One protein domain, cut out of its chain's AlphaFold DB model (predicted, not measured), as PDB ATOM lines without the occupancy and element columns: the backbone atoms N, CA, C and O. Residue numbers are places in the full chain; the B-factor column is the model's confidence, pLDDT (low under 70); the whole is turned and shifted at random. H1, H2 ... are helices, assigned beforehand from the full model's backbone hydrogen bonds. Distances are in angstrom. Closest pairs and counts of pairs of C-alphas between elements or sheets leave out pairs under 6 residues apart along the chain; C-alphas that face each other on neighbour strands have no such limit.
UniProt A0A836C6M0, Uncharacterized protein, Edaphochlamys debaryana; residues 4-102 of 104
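What this domain is: This is residues 4 to 102 of the 104 residues of an uncharacterized protein of Edaphochlamys debaryana (UniProt A0A836C6M0). A long, thin rod: at one end the two long helices H3 and H4 make a helical hairpin, folded back on each other and crossing at a tilt, and at the other end three shorter helices, H1, H2 and H5, make a looser group. H2 leads from H1 to H3, and the stretch after H4 returns to the far group, where H5 packs on H1. The printed part has 99 residues with five named helices, in the order H1, H2, H3, H4, H5, and no named strand; the class is all helix. The whole is extended, with a radius of gyration of the C-alphas of 20.7 A, and the C-alphas span 69 by 23 by 18 A.

How they stand to each other: H1, residues 4 to 14, and H5, residues 95 to 101, touch, and their closest C-alphas, those of Ala 9 and Leu 100, are 5.7 A apart. They run opposite ways at a shallow tilt of 32 degrees, only just short of steep. H2, residues 18 to 29, is apart from H1. H2 and H5 are close but not clearly touching, with the closest C-alphas, those of Arg 24 and Ala 96, 7.4 A apart. H2 and H3, residues 32 to 55, are also close but not clearly touching: their closest C-alphas, those of Arg 27 and Ala 33, are 7.8 A apart. They run the same way at a steep tilt of 46 degrees. H3 and H4, residues 63 to 85, form a helical hairpin and touch with 62 pairs of C-alphas within 8 A. Their closest C-alphas, those of Gly 48 and Gly 74, are 4.0 A apart, and they run opposite ways at a steep tilt of 38 degrees. H4 and H5 are apart. Every O i to N i+4 pair is within hydrogen-bond range in H2, H3, H4 and H5; in H1 6 of 7 are.

Where its parts are: H1 begins at C-alpha 4, at (29.601, -36.155, 27.778), and is 15.6 A long from first to last C-alpha. H2 is 16.3 A long. H3, the longest helix with 24 residues, begins at C-alpha 32, at (5.423, -51.253, 9.509), and measures 34.3 A. H4 measures 32.2 A. H5 is 9.9 A long and ends at C-alpha 101, at (19.872, -37.288, 19.543).

The domain as a whole: The two C-alphas farthest apart, those of Phe 4 and Gly 59, are 70.0 A from each other, while those of Phe 4 and Arg 102 are 13.7 A apart. The printed part has no cut. The links H1 to H2 and H2 to H3 are tight, those from H3 to H4 and H4 to H5 are short, and no link is long. The mean pLDDT of the printed part is 81.3, and it is under 70 at residues 4 to 16, 18 to 20, 23 and 92 to 102.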
ATOM      1  N   PHE A   4      30.900 -36.539  27.236       48.88
ATOM      2  CA  PHE A   4      29.601 -36.155  27.778       48.88
ATOM      3  C   PHE A   4      28.432 -36.540  26.853       48.88
ATOM      4  O   PHE A   4      27.395 -36.989  27.332       48.88
ATOM      5  N   SER A   5      28.605 -36.458  25.527       51.38
ATOM      6  CA  SER A   5      27.587 -36.900  24.560       51.38
ATOM      7  C   SER A   5      27.412 -38.420  24.550       51.38
ATOM      8  O   SER A   5      26.297 -38.901  24.380       51.38
ATOM      9  N   ALA A   6      28.490 -39.181  24.767       54.12
ATOM     10  CA  ALA A   6      28.424 -40.640  24.854       54.12
ATOM     11  C   ALA A   6      27.742 -41.100  26.155       54.12
ATOM     12  O   ALA A   6      26.922 -42.014  26.125       54.12
ATOM     13  N   ALA A   7      28.019 -40.427  27.275       53.84
ATOM     14  CA  ALA A   7      27.349 -40.688  28.548       53.84
ATOM     15  C   ALA A   7      25.855 -40.317  28.502       53.84
ATOM     16  O   ALA A   7      25.023 -41.102  28.940       53.84
ATOM     17  N   ALA A   8      25.492 -39.174  27.912       52.19
ATOM     18  CA  ALA A   8      24.095 -38.765  27.753       52.19
ATOM     19  C   ALA A   8      23.307 -39.694  26.808       52.19
ATOM     20  O   ALA A   8      22.164 -40.038  27.102       52.19
ATOM     21  N   ALA A   9      23.925 -40.154  25.714       52.53
ATOM     22  CA  ALA A   9      23.342 -41.187  24.859       52.53
ATOM     23  C   ALA A   9      23.167 -42.508  25.627       52.53
ATOM     24  O   ALA A   9      22.107 -43.124  25.546       52.53
ATOM     25  N   GLY A  10      24.167 -42.902  26.425       55.22
ATOM     26  CA  GLY A  10      24.126 -44.086  27.284       55.22
ATOM     27  C   GLY A  10      23.007 -44.042  28.325       55.22
ATOM     28  O   GLY A  10      22.301 -45.030  28.465       55.22
ATOM     29  N   VAL A  11      22.785 -42.899  28.985       53.31
ATOM     30  CA  VAL A  11      21.693 -42.695  29.959       53.31
ATOM     31  C   VAL A  11      20.314 -42.770  29.289       53.31
ATOM     32  O   VAL A  11      19.398 -43.363  29.848       53.31
ATOM     33  N   ARG A  12      20.166 -42.262  28.059       51.88
ATOM     34  CA  ARG A  12      18.903 -42.339  27.299       51.88
ATOM     35  C   ARG A  12      18.550 -43.749  26.834       51.88
ATOM     36  O   ARG A  12      17.371 -44.055  26.690       51.88
ATOM     37  N   PHE A  13      19.541 -44.619  26.636       51.69
ATOM     38  CA  PHE A  13      19.277 -46.043  26.419       51.69
ATOM     39  C   PHE A  13      18.686 -46.728  27.658       51.69
ATOM     40  O   PHE A  13      17.967 -47.708  27.499       51.69
ATOM     41  N   VAL A  14      18.954 -46.220  28.868       54.75
ATOM     42  CA  VAL A  14      18.462 -46.818  30.125       54.75
ATOM     43  C   VAL A  14      16.999 -46.454  30.407       54.75
ATOM     44  O   VAL A  14      16.319 -47.187  31.116       54.75
ATOM     45  N   ASP A  15      16.504 -45.357  29.825       57.28
ATOM     46  CA  ASP A  15      15.139 -44.843  30.040       57.28
ATOM     47  C   ASP A  15      14.088 -45.457  29.094       57.28
ATOM     48  O   ASP A  15      12.881 -45.280  29.271       57.28
ATOM     49  N   ILE A  16      14.525 -46.196  28.072       61.22
ATOM     50  CA  ILE A  16      13.629 -46.990  27.231       61.22
ATOM     51  C   ILE A  16      13.485 -48.357  27.898       61.22
ATOM     52  O   ILE A  16      14.466 -49.087  28.026       61.22
ATOM     53  N   SER A  17      12.263 -48.731  28.299       70.38
ATOM     54  CA  SER A  17      12.029 -50.079  28.825       70.38
ATOM     55  C   SER A  17      12.455 -51.133  27.800       70.38
ATOM     56  O   SER A  17      12.341 -50.923  26.587       70.38
ATOM     57  N   ALA A  18      12.932 -52.287  28.268       68.25
ATOM     58  CA  ALA A  18      13.345 -53.375  27.383       68.25
ATOM     59  C   ALA A  18      12.226 -53.775  26.397       68.25
ATOM     60  O   ALA A  18      12.498 -54.022  25.221       68.25
ATOM     61  N   GLU A  19      10.961 -53.744  26.839       67.62
ATOM     62  CA  GLU A  19       9.799 -53.970  25.971       67.62
ATOM     63  C   GLU A  19       9.636 -52.870  24.912       67.62
ATOM     64  O   GLU A  19       9.392 -53.165  23.744       67.62
ATOM     65  N   GLY A  20       9.822 -51.601  25.289       67.81
ATOM     66  CA  GLY A  20       9.733 -50.466  24.372       67.81
ATOM     67  C   GLY A  20      10.836 -50.464  23.312       67.81
ATOM     68  O   GLY A  20      10.600 -50.035  22.183       67.81
ATOM     69  N   PHE A  21      12.030 -50.966  23.638       73.56
ATOM     70  CA  PHE A  21      13.101 -51.150  22.660       73.56
ATOM     71  C   PHE A  21      12.791 -52.306  21.698       73.56
ATOM     72  O   PHE A  21      12.938 -52.143  20.485       73.56
ATOM     73  N   ALA A  22      12.306 -53.439  22.217       73.19
ATOM     74  CA  ALA A  22      11.944 -54.605  21.415       73.19
ATOM     75  C   ALA A  22      10.808 -54.306  20.420       73.19
ATOM     76  O   ALA A  22      10.942 -54.632  19.243       73.19
ATOM     77  N   ASP A  23       9.743 -53.621  20.849       69.94
ATOM     78  CA  ASP A  23       8.632 -53.208  19.973       69.94
ATOM     79  C   ASP A  23       9.107 -52.288  18.834       69.94
ATOM     80  O   ASP A  23       8.729 -52.432  17.670       69.94
ATOM     81  N   ARG A  24      10.024 -51.363  19.132       71.81
ATOM     82  CA  ARG A  24      10.561 -50.427  18.132       71.81
ATOM     83  C   ARG A  24      11.521 -51.105  17.159       71.81
ATOM     84  O   ARG A  24      11.470 -50.811  15.966       71.81
ATOM     85  N   ALA A  25      12.370 -52.009  17.649       73.94
ATOM     86  CA  ALA A  25      13.229 -52.834  16.805       73.94
ATOM     87  C   ALA A  25      12.392 -53.748  15.900       73.94
ATOM     88  O   ALA A  25      12.683 -53.849  14.710       73.94
ATOM     89  N   TYR A  26      11.309 -54.328  16.431       73.69
ATOM     90  CA  TYR A  26      10.336 -55.109  15.673       73.69
ATOM     91  C   TYR A  26       9.718 -54.268  14.551       73.69
ATOM     92  O   TYR A  26       9.828 -54.618  13.381       73.69
ATOM     93  N   ARG A  27       9.151 -53.098  14.860       71.81
ATOM     94  CA  ARG A  27       8.502 -52.239  13.853       71.81
ATOM     95  C   ARG A  27       9.457 -51.720  12.778       71.81
ATOM     96  O   ARG A  27       9.041 -51.559  11.632       71.81
ATOM     97  N   LEU A  28      10.722 -51.477  13.129       74.50
ATOM     98  CA  LEU A  28      11.765 -51.130  12.162       74.50
ATOM     99  C   LEU A  28      12.137 -52.334  11.285       74.50
ATOM    100  O   LEU A  28      12.246 -52.187  10.072       74.50
ATOM    101  N   HIS A  29      12.292 -53.520  11.882       75.00
ATOM    102  CA  HIS A  29      12.613 -54.754  11.165       75.00
ATOM    103  C   HIS A  29      11.508 -55.160  10.182       75.00
ATOM    104  O   HIS A  29      11.800 -55.535   9.051       75.00
ATOM    105  N   TYR A  30      10.244 -55.020  10.587       79.69
ATOM    106  CA  TYR A  30       9.075 -55.336   9.765       79.69
ATOM    107  C   TYR A  30       8.563 -54.155   8.938       79.69
ATOM    108  O   TYR A  30       7.556 -54.289   8.256       79.69
ATOM    109  N   ASN A  31       9.246 -53.008   8.976       81.06
ATOM    110  CA  ASN A  31       8.965 -51.852   8.127       81.06
ATOM    111  C   ASN A  31       7.479 -51.420   8.117       81.06
ATOM    112  O   ASN A  31       6.891 -51.084   7.087       81.06
ATOM    113  N   ASP A  32       6.866 -51.429   9.300       83.12
ATOM    114  CA  ASP A  32       5.423 -51.253   9.509       83.12
ATOM    115  C   ASP A  32       4.894 -49.916   8.942       83.12
ATOM    116  O   ASP A  32       3.817 -49.831   8.348       83.12
ATOM    117  N   ALA A  33       5.704 -48.855   9.034       82.19
ATOM    118  CA  ALA A  33       5.374 -47.554   8.455       82.19
ATOM    119  C   ALA A  33       5.290 -47.595   6.917       82.19
ATOM    120  O   ALA A  33       4.395 -46.969   6.343       82.19
ATOM    121  N   GLN A  34       6.178 -48.346   6.258       86.25
ATOM    122  CA  GLN A  34       6.142 -48.518   4.809       86.25
ATOM    123  C   GLN A  34       4.920 -49.337   4.393       86.25
ATOM    124  O   GLN A  34       4.183 -48.899   3.517       86.25
ATOM    125  N   HIS A  35       4.619 -50.441   5.083       90.44
ATOM    126  CA  HIS A  35       3.416 -51.231   4.806       90.44
ATOM    127  C   HIS A  35       2.129 -50.413   4.916       90.44
ATOM    128  O   HIS A  35       1.225 -50.531   4.081       90.44
ATOM    129  N   ARG A  36       2.048 -49.529   5.914       91.19
ATOM    130  CA  ARG A  36       0.906 -48.629   6.053       91.19
ATOM    131  C   ARG A  36       0.840 -47.608   4.917       91.19
ATOM    132  O   ARG A  36      -0.243 -47.399   4.378       91.19
ATOM    133  N   ASN A  37       1.960 -46.997   4.533       93.62
ATOM    134  CA  ASN A  37       2.004 -46.091   3.383       93.62
ATOM    135  C   ASN A  37       1.568 -46.794   2.085       93.62
ATOM    136  O   ASN A  37       0.715 -46.273   1.367       93.62
ATOM    137  N   ASP A  38       2.083 -47.997   1.833       95.38
ATOM    138  CA  ASP A  38       1.755 -48.803   0.655       95.38
ATOM    139  C   ASP A  38       0.264 -49.156   0.627       95.38
ATOM    140  O   ASP A  38      -0.387 -49.051  -0.410       95.38
ATOM    141  N   THR A  39      -0.313 -49.480   1.788       96.25
ATOM    142  CA  THR A  39      -1.751 -49.745   1.928       96.25
ATOM    143  C   THR A  39      -2.588 -48.519   1.563       96.25
ATOM    144  O   THR A  39      -3.548 -48.624   0.801       96.25
ATOM    145  N   PHE A  40      -2.227 -47.339   2.072       97.56
ATOM    146  CA  PHE A  40      -2.922 -46.092   1.742       97.56
ATOM    147  C   PHE A  40      -2.783 -45.723   0.261       97.56
ATOM    148  O   PHE A  40      -3.767 -45.315  -0.357       97.56
ATOM    149  N   ALA A  41      -1.595 -45.892  -0.324       98.00
ATOM    150  CA  ALA A  41      -1.362 -45.660  -1.744       98.00
ATOM    151  C   ALA A  41      -2.180 -46.626  -2.615       98.00
ATOM    152  O   ALA A  41      -2.806 -46.195  -3.584       98.00
ATOM    153  N   ALA A  42      -2.244 -47.911  -2.252       98.00
ATOM    154  CA  ALA A  42      -3.028 -48.918  -2.963       98.00
ATOM    155  C   ALA A  42      -4.532 -48.605  -2.919       98.00
ATOM    156  O   ALA A  42      -5.187 -48.570  -3.963       98.00
ATOM    157  N   TRP A  43      -5.074 -48.295  -1.736       98.19
ATOM    158  CA  TRP A  43      -6.479 -47.899  -1.599       98.19
ATOM    159  C   TRP A  43      -6.788 -46.593  -2.324       98.19
ATOM    160  O   TRP A  43      -7.788 -46.510  -3.034       98.19
ATOM    161  N   GLY A  44      -5.912 -45.596  -2.200       98.06
ATOM    162  CA  GLY A  44      -6.023 -44.342  -2.935       98.06
ATOM    163  C   GLY A  44      -6.066 -44.577  -4.443       98.06
ATOM    164  O   GLY A  44      -6.961 -44.076  -5.121       98.06
ATOM    165  N   THR A  45      -5.158 -45.407  -4.961       98.00
ATOM    166  CA  THR A  45      -5.110 -45.806  -6.376       98.00
ATOM    167  C   THR A  45      -6.424 -46.441  -6.818       98.00
ATOM    168  O   THR A  45      -7.005 -46.019  -7.818       98.00
ATOM    169  N   ALA A  46      -6.921 -47.426  -6.066       98.12
ATOM    170  CA  ALA A  46      -8.148 -48.144  -6.394       98.12
ATOM    171  C   ALA A  46      -9.377 -47.221  -6.402       98.12
ATOM    172  O   ALA A  46     -10.182 -47.269  -7.333       98.12
ATOM    173  N   LEU A  47      -9.501 -46.343  -5.403       98.06
ATOM    174  CA  LEU A  47     -10.601 -45.384  -5.311       98.06
ATOM    175  C   LEU A  47     -10.533 -44.327  -6.416       98.06
ATOM    176  O   LEU A  47     -11.551 -44.031  -7.036       98.06
ATOM    177  N   GLY A  48      -9.345 -43.793  -6.701       97.62
ATOM    178  CA  GLY A  48      -9.142 -42.820  -7.775       97.62
ATOM    179  C   GLY A  48      -9.421 -43.406  -9.159       97.62
ATOM    180  O   GLY A  48     -10.092 -42.776  -9.977       97.62
ATOM    181  N   PHE A  49      -8.983 -44.646  -9.396       97.12
ATOM    182  CA  PHE A  49      -9.328 -45.410 -10.593       97.12
ATOM    183  C   PHE A  49     -10.844 -45.586 -10.712       97.12
ATOM    184  O   PHE A  49     -11.417 -45.273 -11.753       97.12
ATOM    185  N   ALA A  50     -11.501 -46.067  -9.651       97.06
ATOM    186  CA  ALA A  50     -12.937 -46.323  -9.653       97.06
ATOM    187  C   ALA A  50     -13.736 -45.035  -9.890       97.06
ATOM    188  O   ALA A  50     -14.641 -45.021 -10.722       97.06
ATOM    189  N   ALA A  51     -13.364 -43.939  -9.225       96.44
ATOM    190  CA  ALA A  51     -13.985 -42.635  -9.414       96.44
ATOM    191  C   ALA A  51     -13.844 -42.152 -10.864       96.44
ATOM    192  O   ALA A  51     -14.840 -41.786 -11.485       96.44
ATOM    193  N   ALA A  52     -12.643 -42.217 -11.443       94.75
ATOM    194  CA  ALA A  52     -12.431 -41.829 -12.835       94.75
ATOM    195  C   ALA A  52     -13.185 -42.742 -13.814       94.75
ATOM    196  O   ALA A  52     -13.803 -42.260 -14.759       94.75
ATOM    197  N   ALA A  53     -13.207 -44.052 -13.568       94.00
ATOM    198  CA  ALA A  53     -13.916 -45.010 -14.408       94.00
ATOM    199  C   ALA A  53     -15.448 -44.865 -14.346       94.00
ATOM    200  O   ALA A  53     -16.132 -45.281 -15.285       94.00
ATOM    201  N   LEU A  54     -15.993 -44.338 -13.245       94.81
ATOM    202  CA  LEU A  54     -17.429 -44.118 -13.050       94.81
ATOM    203  C   LEU A  54     -17.892 -42.744 -13.537       94.81
ATOM    204  O   LEU A  54     -18.990 -42.638 -14.077       94.81
ATOM    205  N   LEU A  55     -17.081 -41.706 -13.333       93.75
ATOM    206  CA  LEU A  55     -17.491 -40.316 -13.552       93.75
ATOM    207  C   LEU A  55     -17.085 -39.767 -14.921       93.75
ATOM    208  O   LEU A  55     -17.652 -38.769 -15.361       93.75
ATOM    209  N   LEU A  56     -16.108 -40.381 -15.595       91.00
ATOM    210  CA  LEU A  56     -15.614 -39.876 -16.874       91.00
ATOM    211  C   LEU A  56     -16.313 -40.526 -18.077       91.00
ATOM    212  O   LEU A  56     -16.675 -41.706 -18.026       91.00
ATOM    213  N   PRO A  57     -16.467 -39.791 -19.198       87.56
ATOM    214  CA  PRO A  57     -17.157 -40.297 -20.377       87.56
ATOM    215  C   PRO A  57     -16.392 -41.462 -21.007       87.56
ATOM    216  O   PRO A  57     -15.264 -41.313 -21.486       87.56
ATOM    217  N   ARG A  58     -17.033 -42.631 -21.044       88.12
ATOM    218  CA  ARG A  58     -16.496 -43.819 -21.715       88.12
ATOM    219  C   ARG A  58     -16.504 -43.611 -23.229       88.12
ATOM    220  O   ARG A  58     -17.476 -43.105 -23.778       88.12
ATOM    221  N   GLY A  59     -15.424 -44.016 -23.900       81.38
ATOM    222  CA  GLY A  59     -15.303 -43.964 -25.365       81.38
ATOM    223  C   GLY A  59     -14.523 -42.769 -25.920       81.38
ATOM    224  O   GLY A  59     -14.212 -42.755 -27.108       81.38
ATOM    225  N   ALA A  60     -14.134 -41.801 -25.085       85.44
ATOM    226  CA  ALA A  60     -13.171 -40.787 -25.503       85.44
ATOM    227  C   ALA A  60     -11.787 -41.432 -25.743       85.44
ATOM    228  O   ALA A  60     -11.373 -42.269 -24.937       85.44
ATOM    229  N   PRO A  61     -11.014 -41.010 -26.764       88.62
ATOM    230  CA  PRO A  61      -9.655 -41.518 -26.995       88.62
ATOM    231  C   PRO A  61      -8.730 -41.364 -25.778       88.62
ATOM    232  O   PRO A  61      -7.831 -42.169 -25.558       88.62
ATOM    233  N   ALA A  62      -8.979 -40.342 -24.954       91.50
ATOM    234  CA  ALA A  62      -8.227 -40.068 -23.736       91.50
ATOM    235  C   ALA A  62      -8.709 -40.858 -22.503       91.50
ATOM    236  O   ALA A  62      -8.099 -40.742 -21.446       91.50
ATOM    237  N   TYR A  63      -9.779 -41.654 -22.599       92.81
ATOM    238  CA  TYR A  63     -10.367 -42.348 -21.449       92.81
ATOM    239  C   TYR A  63      -9.367 -43.236 -20.679       92.81
ATOM    240  O   TYR A  63      -9.322 -43.113 -19.454       92.81
ATOM    241  N   PRO A  64      -8.501 -44.051 -21.322       93.00
ATOM    242  CA  PRO A  64      -7.497 -44.836 -20.596       93.00
ATOM    243  C   PRO A  64      -6.536 -43.958 -19.786       93.00
ATOM    244  O   PRO A  64      -6.225 -44.267 -18.637       93.00
ATOM    245  N   TRP A  65      -6.121 -42.824 -20.358       94.81
ATOM    246  CA  TRP A  65      -5.253 -41.859 -19.686       94.81
ATOM    247  C   TRP A  65      -5.959 -41.146 -18.546       94.81
ATOM    248  O   TRP A  65      -5.352 -40.901 -17.509       94.81
ATOM    249  N   ALA A  66      -7.242 -40.845 -18.707       92.75
ATOM    250  CA  ALA A  66      -8.021 -40.188 -17.676       92.75
ATOM    251  C   ALA A  66      -8.263 -41.119 -16.473       92.75
ATOM    252  O   ALA A  66      -8.157 -40.693 -15.326       92.75
ATOM    253  N   VAL A  67      -8.489 -42.412 -16.724       95.44
ATOM    254  CA  VAL A  67      -8.593 -43.438 -15.677       95.44
ATOM    255  C   VAL A  67      -7.249 -43.668 -14.974       95.44
ATOM    256  O   VAL A  67      -7.202 -43.713 -13.744       95.44
ATOM    257  N   ALA A  68      -6.143 -43.743 -15.724       96.06
ATOM    258  CA  ALA A  68      -4.798 -43.817 -15.148       96.06
ATOM    259  C   ALA A  68      -4.449 -42.560 -14.327       96.06
ATOM    260  O   ALA A  68      -3.888 -42.662 -13.238       96.06
ATOM    261  N   GLY A  69      -4.836 -41.378 -14.813       96.44
ATOM    262  CA  GLY A  69      -4.694 -40.112 -14.097       96.44
ATOM    263  C   GLY A  69      -5.496 -40.089 -12.798       96.44
ATOM    264  O   GLY A  69      -4.980 -39.659 -11.770       96.44
ATOM    265  N   GLY A  70      -6.719 -40.629 -12.811       96.94
ATOM    266  CA  GLY A  70      -7.527 -40.831 -11.609       96.94
ATOM    267  C   GLY A  70      -6.840 -41.728 -10.585       96.94
ATOM    268  O   GLY A  70      -6.759 -41.369  -9.413       96.94
ATOM    269  N   ALA A  71      -6.284 -42.858 -11.024       97.38
ATOM    270  CA  ALA A  71      -5.514 -43.758 -10.168       97.38
ATOM    271  C   ALA A  71      -4.291 -43.055  -9.546       97.38
ATOM    272  O   ALA A  71      -4.071 -43.145  -8.340       97.38
ATOM    273  N   ALA A  72      -3.532 -42.296 -10.340       97.75
ATOM    274  CA  ALA A  72      -2.375 -41.540  -9.861       97.75
ATOM    275  C   ALA A  72      -2.766 -40.449  -8.848       97.75
ATOM    276  O   ALA A  72      -2.159 -40.346  -7.780       97.75
ATOM    277  N   ALA A  73      -3.812 -39.670  -9.143       97.69
ATOM    278  CA  ALA A  73      -4.336 -38.652  -8.233       97.69
ATOM    279  C   ALA A  73      -4.843 -39.276  -6.924       97.69
ATOM    280  O   ALA A  73      -4.563 -38.768  -5.838       97.69
ATOM    281  N   GLY A  74      -5.534 -40.412  -7.019       98.06
ATOM    282  CA  GLY A  74      -5.991 -41.178  -5.870       98.06
ATOM    283  C   GLY A  74      -4.838 -41.699  -5.011       98.06
ATOM    284  O   GLY A  74      -4.883 -41.560  -3.793       98.06
ATOM    285  N   SER A  75      -3.777 -42.234  -5.622       98.06
ATOM    286  CA  SER A  75      -2.561 -42.662  -4.917       98.06
ATOM    287  C   SER A  75      -1.937 -41.515  -4.120       98.06
ATOM    288  O   SER A  75      -1.700 -41.644  -2.918       98.06
ATOM    289  N   ALA A  76      -1.764 -40.352  -4.758       97.75
ATOM    290  CA  ALA A  76      -1.236 -39.157  -4.107       97.75
ATOM    291  C   ALA A  76      -2.121 -38.701  -2.932       97.75
ATOM    292  O   ALA A  76      -1.607 -38.395  -1.854       97.75
ATOM    293  N   ALA A  77      -3.446 -38.714  -3.105       97.75
ATOM    294  CA  ALA A  77      -4.391 -38.413  -2.031       97.75
ATOM    295  C   ALA A  77      -4.316 -39.440  -0.885       97.75
ATOM    296  O   ALA A  77      -4.375 -39.057   0.282       97.75
ATOM    297  N   GLY A  78      -4.128 -40.724  -1.198       97.69
ATOM    298  CA  GLY A  78      -3.910 -41.788  -0.217       97.69
ATOM    299  C   GLY A  78      -2.654 -41.552   0.621       97.69
ATOM    300  O   GLY A  78      -2.719 -41.567   1.849       97.69
ATOM    301  N   VAL A  79      -1.524 -41.236  -0.017       96.25
ATOM    302  CA  VAL A  79      -0.275 -40.888   0.684       96.25
ATOM    303  C   VAL A  79      -0.453 -39.635   1.547       96.25
ATOM    304  O   VAL A  79      -0.017 -39.606   2.701       96.25
ATOM    305  N   ALA A  80      -1.150 -38.611   1.049       96.50
ATOM    306  CA  ALA A  80      -1.472 -37.427   1.845       96.50
ATOM    307  C   ALA A  80      -2.338 -37.781   3.069       96.50
ATOM    308  O   ALA A  80      -2.051 -37.338   4.182       96.50
ATOM    309  N   ALA A  81      -3.346 -38.639   2.905       96.19
ATOM    310  CA  ALA A  81      -4.174 -39.122   4.007       96.19
ATOM    311  C   ALA A  81      -3.360 -39.932   5.029       96.19
ATOM    312  O   ALA A  81      -3.554 -39.767   6.235       96.19
ATOM    313  N   HIS A  82      -2.398 -40.745   4.585       93.88
ATOM    314  CA  HIS A  82      -1.454 -41.417   5.477       93.88
ATOM    315  C   HIS A  82      -0.650 -40.402   6.305       93.88
ATOM    316  O   HIS A  82      -0.552 -40.554   7.522       93.88
ATOM    317  N   MET A  83      -0.132 -39.337   5.681       92.12
ATOM    318  CA  MET A  83       0.609 -38.276   6.378       92.12
ATOM    319  C   MET A  83      -0.243 -37.536   7.416       92.12
ATOM    320  O   MET A  83       0.266 -37.205   8.488       92.12
ATOM    321  N   LEU A  84      -1.523 -37.299   7.118       93.94
ATOM    322  CA  LEU A  84      -2.461 -36.609   8.010       93.94
ATOM    323  C   LEU A  84      -2.933 -37.486   9.173       93.94
ATOM    324  O   LEU A  84      -3.156 -36.987  10.271       93.94
ATOM    325  N   THR A  85      -3.077 -38.790   8.944       94.69
ATOM    326  CA  THR A  85      -3.638 -39.734   9.924       94.69
ATOM    327  C   THR A  85      -2.576 -40.590  10.598       94.69
ATOM    328  O   THR A  85      -2.902 -41.567  11.277       94.69
ATOM    329  N   ARG A  86      -1.283 -40.322  10.374       89.06
ATOM    330  CA  ARG A  86      -0.239 -41.150  10.978       89.06
ATOM    331  C   ARG A  86      -0.213 -41.025  12.501       89.06
ATOM    332  O   ARG A  86      -0.262 -39.904  13.003       89.06
ATOM    333  N   PRO A  87      -0.088 -42.154  13.226       86.12
ATOM    334  CA  PRO A  87       0.156 -42.135  14.657       86.12
ATOM    335  C   PRO A  87       1.394 -41.301  14.985       86.12
ATOM    336  O   PRO A  87       2.370 -41.284  14.222       86.12
ATOM    337  N   ALA A  88       1.371 -40.614  16.128       81.56
ATOM    338  CA  ALA A  88       2.464 -39.743  16.551       81.56
ATOM    339  C   ALA A  88       3.792 -40.511  16.681       81.56
ATOM    340  O   ALA A  88       4.866 -39.953  16.450       81.56
ATOM    341  N   GLU A  89       3.734 -41.811  16.978       74.81
ATOM    342  CA  GLU A  89       4.909 -42.670  17.098       74.81
ATOM    343  C   GLU A  89       5.598 -42.946  15.755       74.81
ATOM    344  O   GLU A  89       6.752 -43.362  15.757       74.81
ATOM    345  N   MET A  90       4.929 -42.709  14.622       76.12
ATOM    346  CA  MET A  90       5.462 -42.908  13.264       76.12
ATOM    347  C   MET A  90       5.992 -41.615  12.628       76.12
ATOM    348  O   MET A  90       6.309 -41.587  11.440       76.12
ATOM    349  N   ARG A  91       6.075 -40.513  13.384       74.94
ATOM    350  CA  ARG A  91       6.533 -39.221  12.849       74.94
ATOM    351  C   ARG A  91       7.990 -39.252  12.377       74.94
ATOM    352  O   ARG A  91       8.337 -38.511  11.460       74.94
ATOM    353  N   TYR A  92       8.815 -40.099  12.991       68.75
ATOM    354  CA  TYR A  92      10.243 -40.198  12.710       68.75
ATOM    355  C   TYR A  92      10.578 -41.557  12.087       68.75
ATOM    356  O   TYR A  92      10.174 -42.574  12.652       68.75
ATOM    357  N   PRO A  93      11.357 -41.595  10.985       60.59
ATOM    358  CA  PRO A  93      11.775 -42.847  10.339       60.59
ATOM    359  C   PRO A  93      12.525 -43.773  11.299       60.59
ATOM    360  O   PRO A  93      12.420 -44.989  11.227       60.59
ATOM    361  N   ASN A  94      13.269 -43.171  12.228       64.25
ATOM    362  CA  ASN A  94      13.955 -43.861  13.301       64.25
ATOM    363  C   ASN A  94      13.715 -43.100  14.609       64.25
ATOM    364  O   ASN A  94      14.494 -42.230  14.998       64.25
ATOM    365  N   LYS A  95      12.590 -43.400  15.266       62.19
ATOM    366  CA  LYS A  95      12.209 -42.783  16.545       62.19
ATOM    367  C   LYS A  95      13.253 -43.038  17.641       62.19
ATOM    368  O   LYS A  95      13.498 -42.146  18.443       62.19
ATOM    369  N   ALA A  96      13.918 -44.197  17.627       63.50
ATOM    370  CA  ALA A  96      14.997 -44.505  18.565       63.50
ATOM    371  C   ALA A  96      16.198 -43.563  18.376       63.50
ATOM    372  O   ALA A  96      16.629 -42.922  19.325       63.50
ATOM    373  N   LEU A  97      16.683 -43.394  17.142       63.50
ATOM    374  CA  LEU A  97      17.765 -42.451  16.838       63.50
ATOM    375  C   LEU A  97      17.357 -41.000  17.140       63.50
ATOM    376  O   LEU A  97      18.153 -40.233  17.671       63.50
ATOM    377  N   HIS A  98      16.116 -40.623  16.828       62.59
ATOM    378  CA  HIS A  98      15.610 -39.275  17.084       62.59
ATOM    379  C   HIS A  98      15.564 -38.937  18.584       62.59
ATOM    380  O   HIS A  98      15.974 -37.849  18.981       62.59
ATOM    381  N   GLU A  99      15.117 -39.868  19.428       62.84
ATOM    382  CA  GLU A  99      15.086 -39.679  20.885       62.84
ATOM    383  C   GLU A  99      16.488 -39.720  21.516       62.84
ATOM    384  O   GLU A  99      16.746 -38.988  22.472       62.84
ATOM    385  N   LEU A 100      17.424 -40.492  20.951       63.03
ATOM    386  CA  LEU A 100      18.829 -40.516  21.380       63.03
ATOM    387  C   LEU A 100      19.575 -39.207  21.079       63.03
ATOM    388  O   LEU A 100      20.488 -38.847  21.819       63.03
ATOM    389  N   LEU A 101      19.202 -38.509  20.003       61.28
ATOM    390  CA  LEU A 101      19.872 -37.288  19.543       61.28
ATOM    391  C   LEU A 101      19.257 -35.985  20.074       61.28
ATOM    392  O   LEU A 101      19.863 -34.931  19.885       61.28
ATOM    393  N   ARG A 102      18.084 -36.015  20.726       52.88
ATOM    394  CA  ARG A 102      17.542 -34.814  21.390       52.88
ATOM    395  C   ARG A 102      18.500 -34.349  22.495       52.88
ATOM    396  O   ARG A 102      19.037 -35.163  23.236       52.88
TER     397      ARG A 102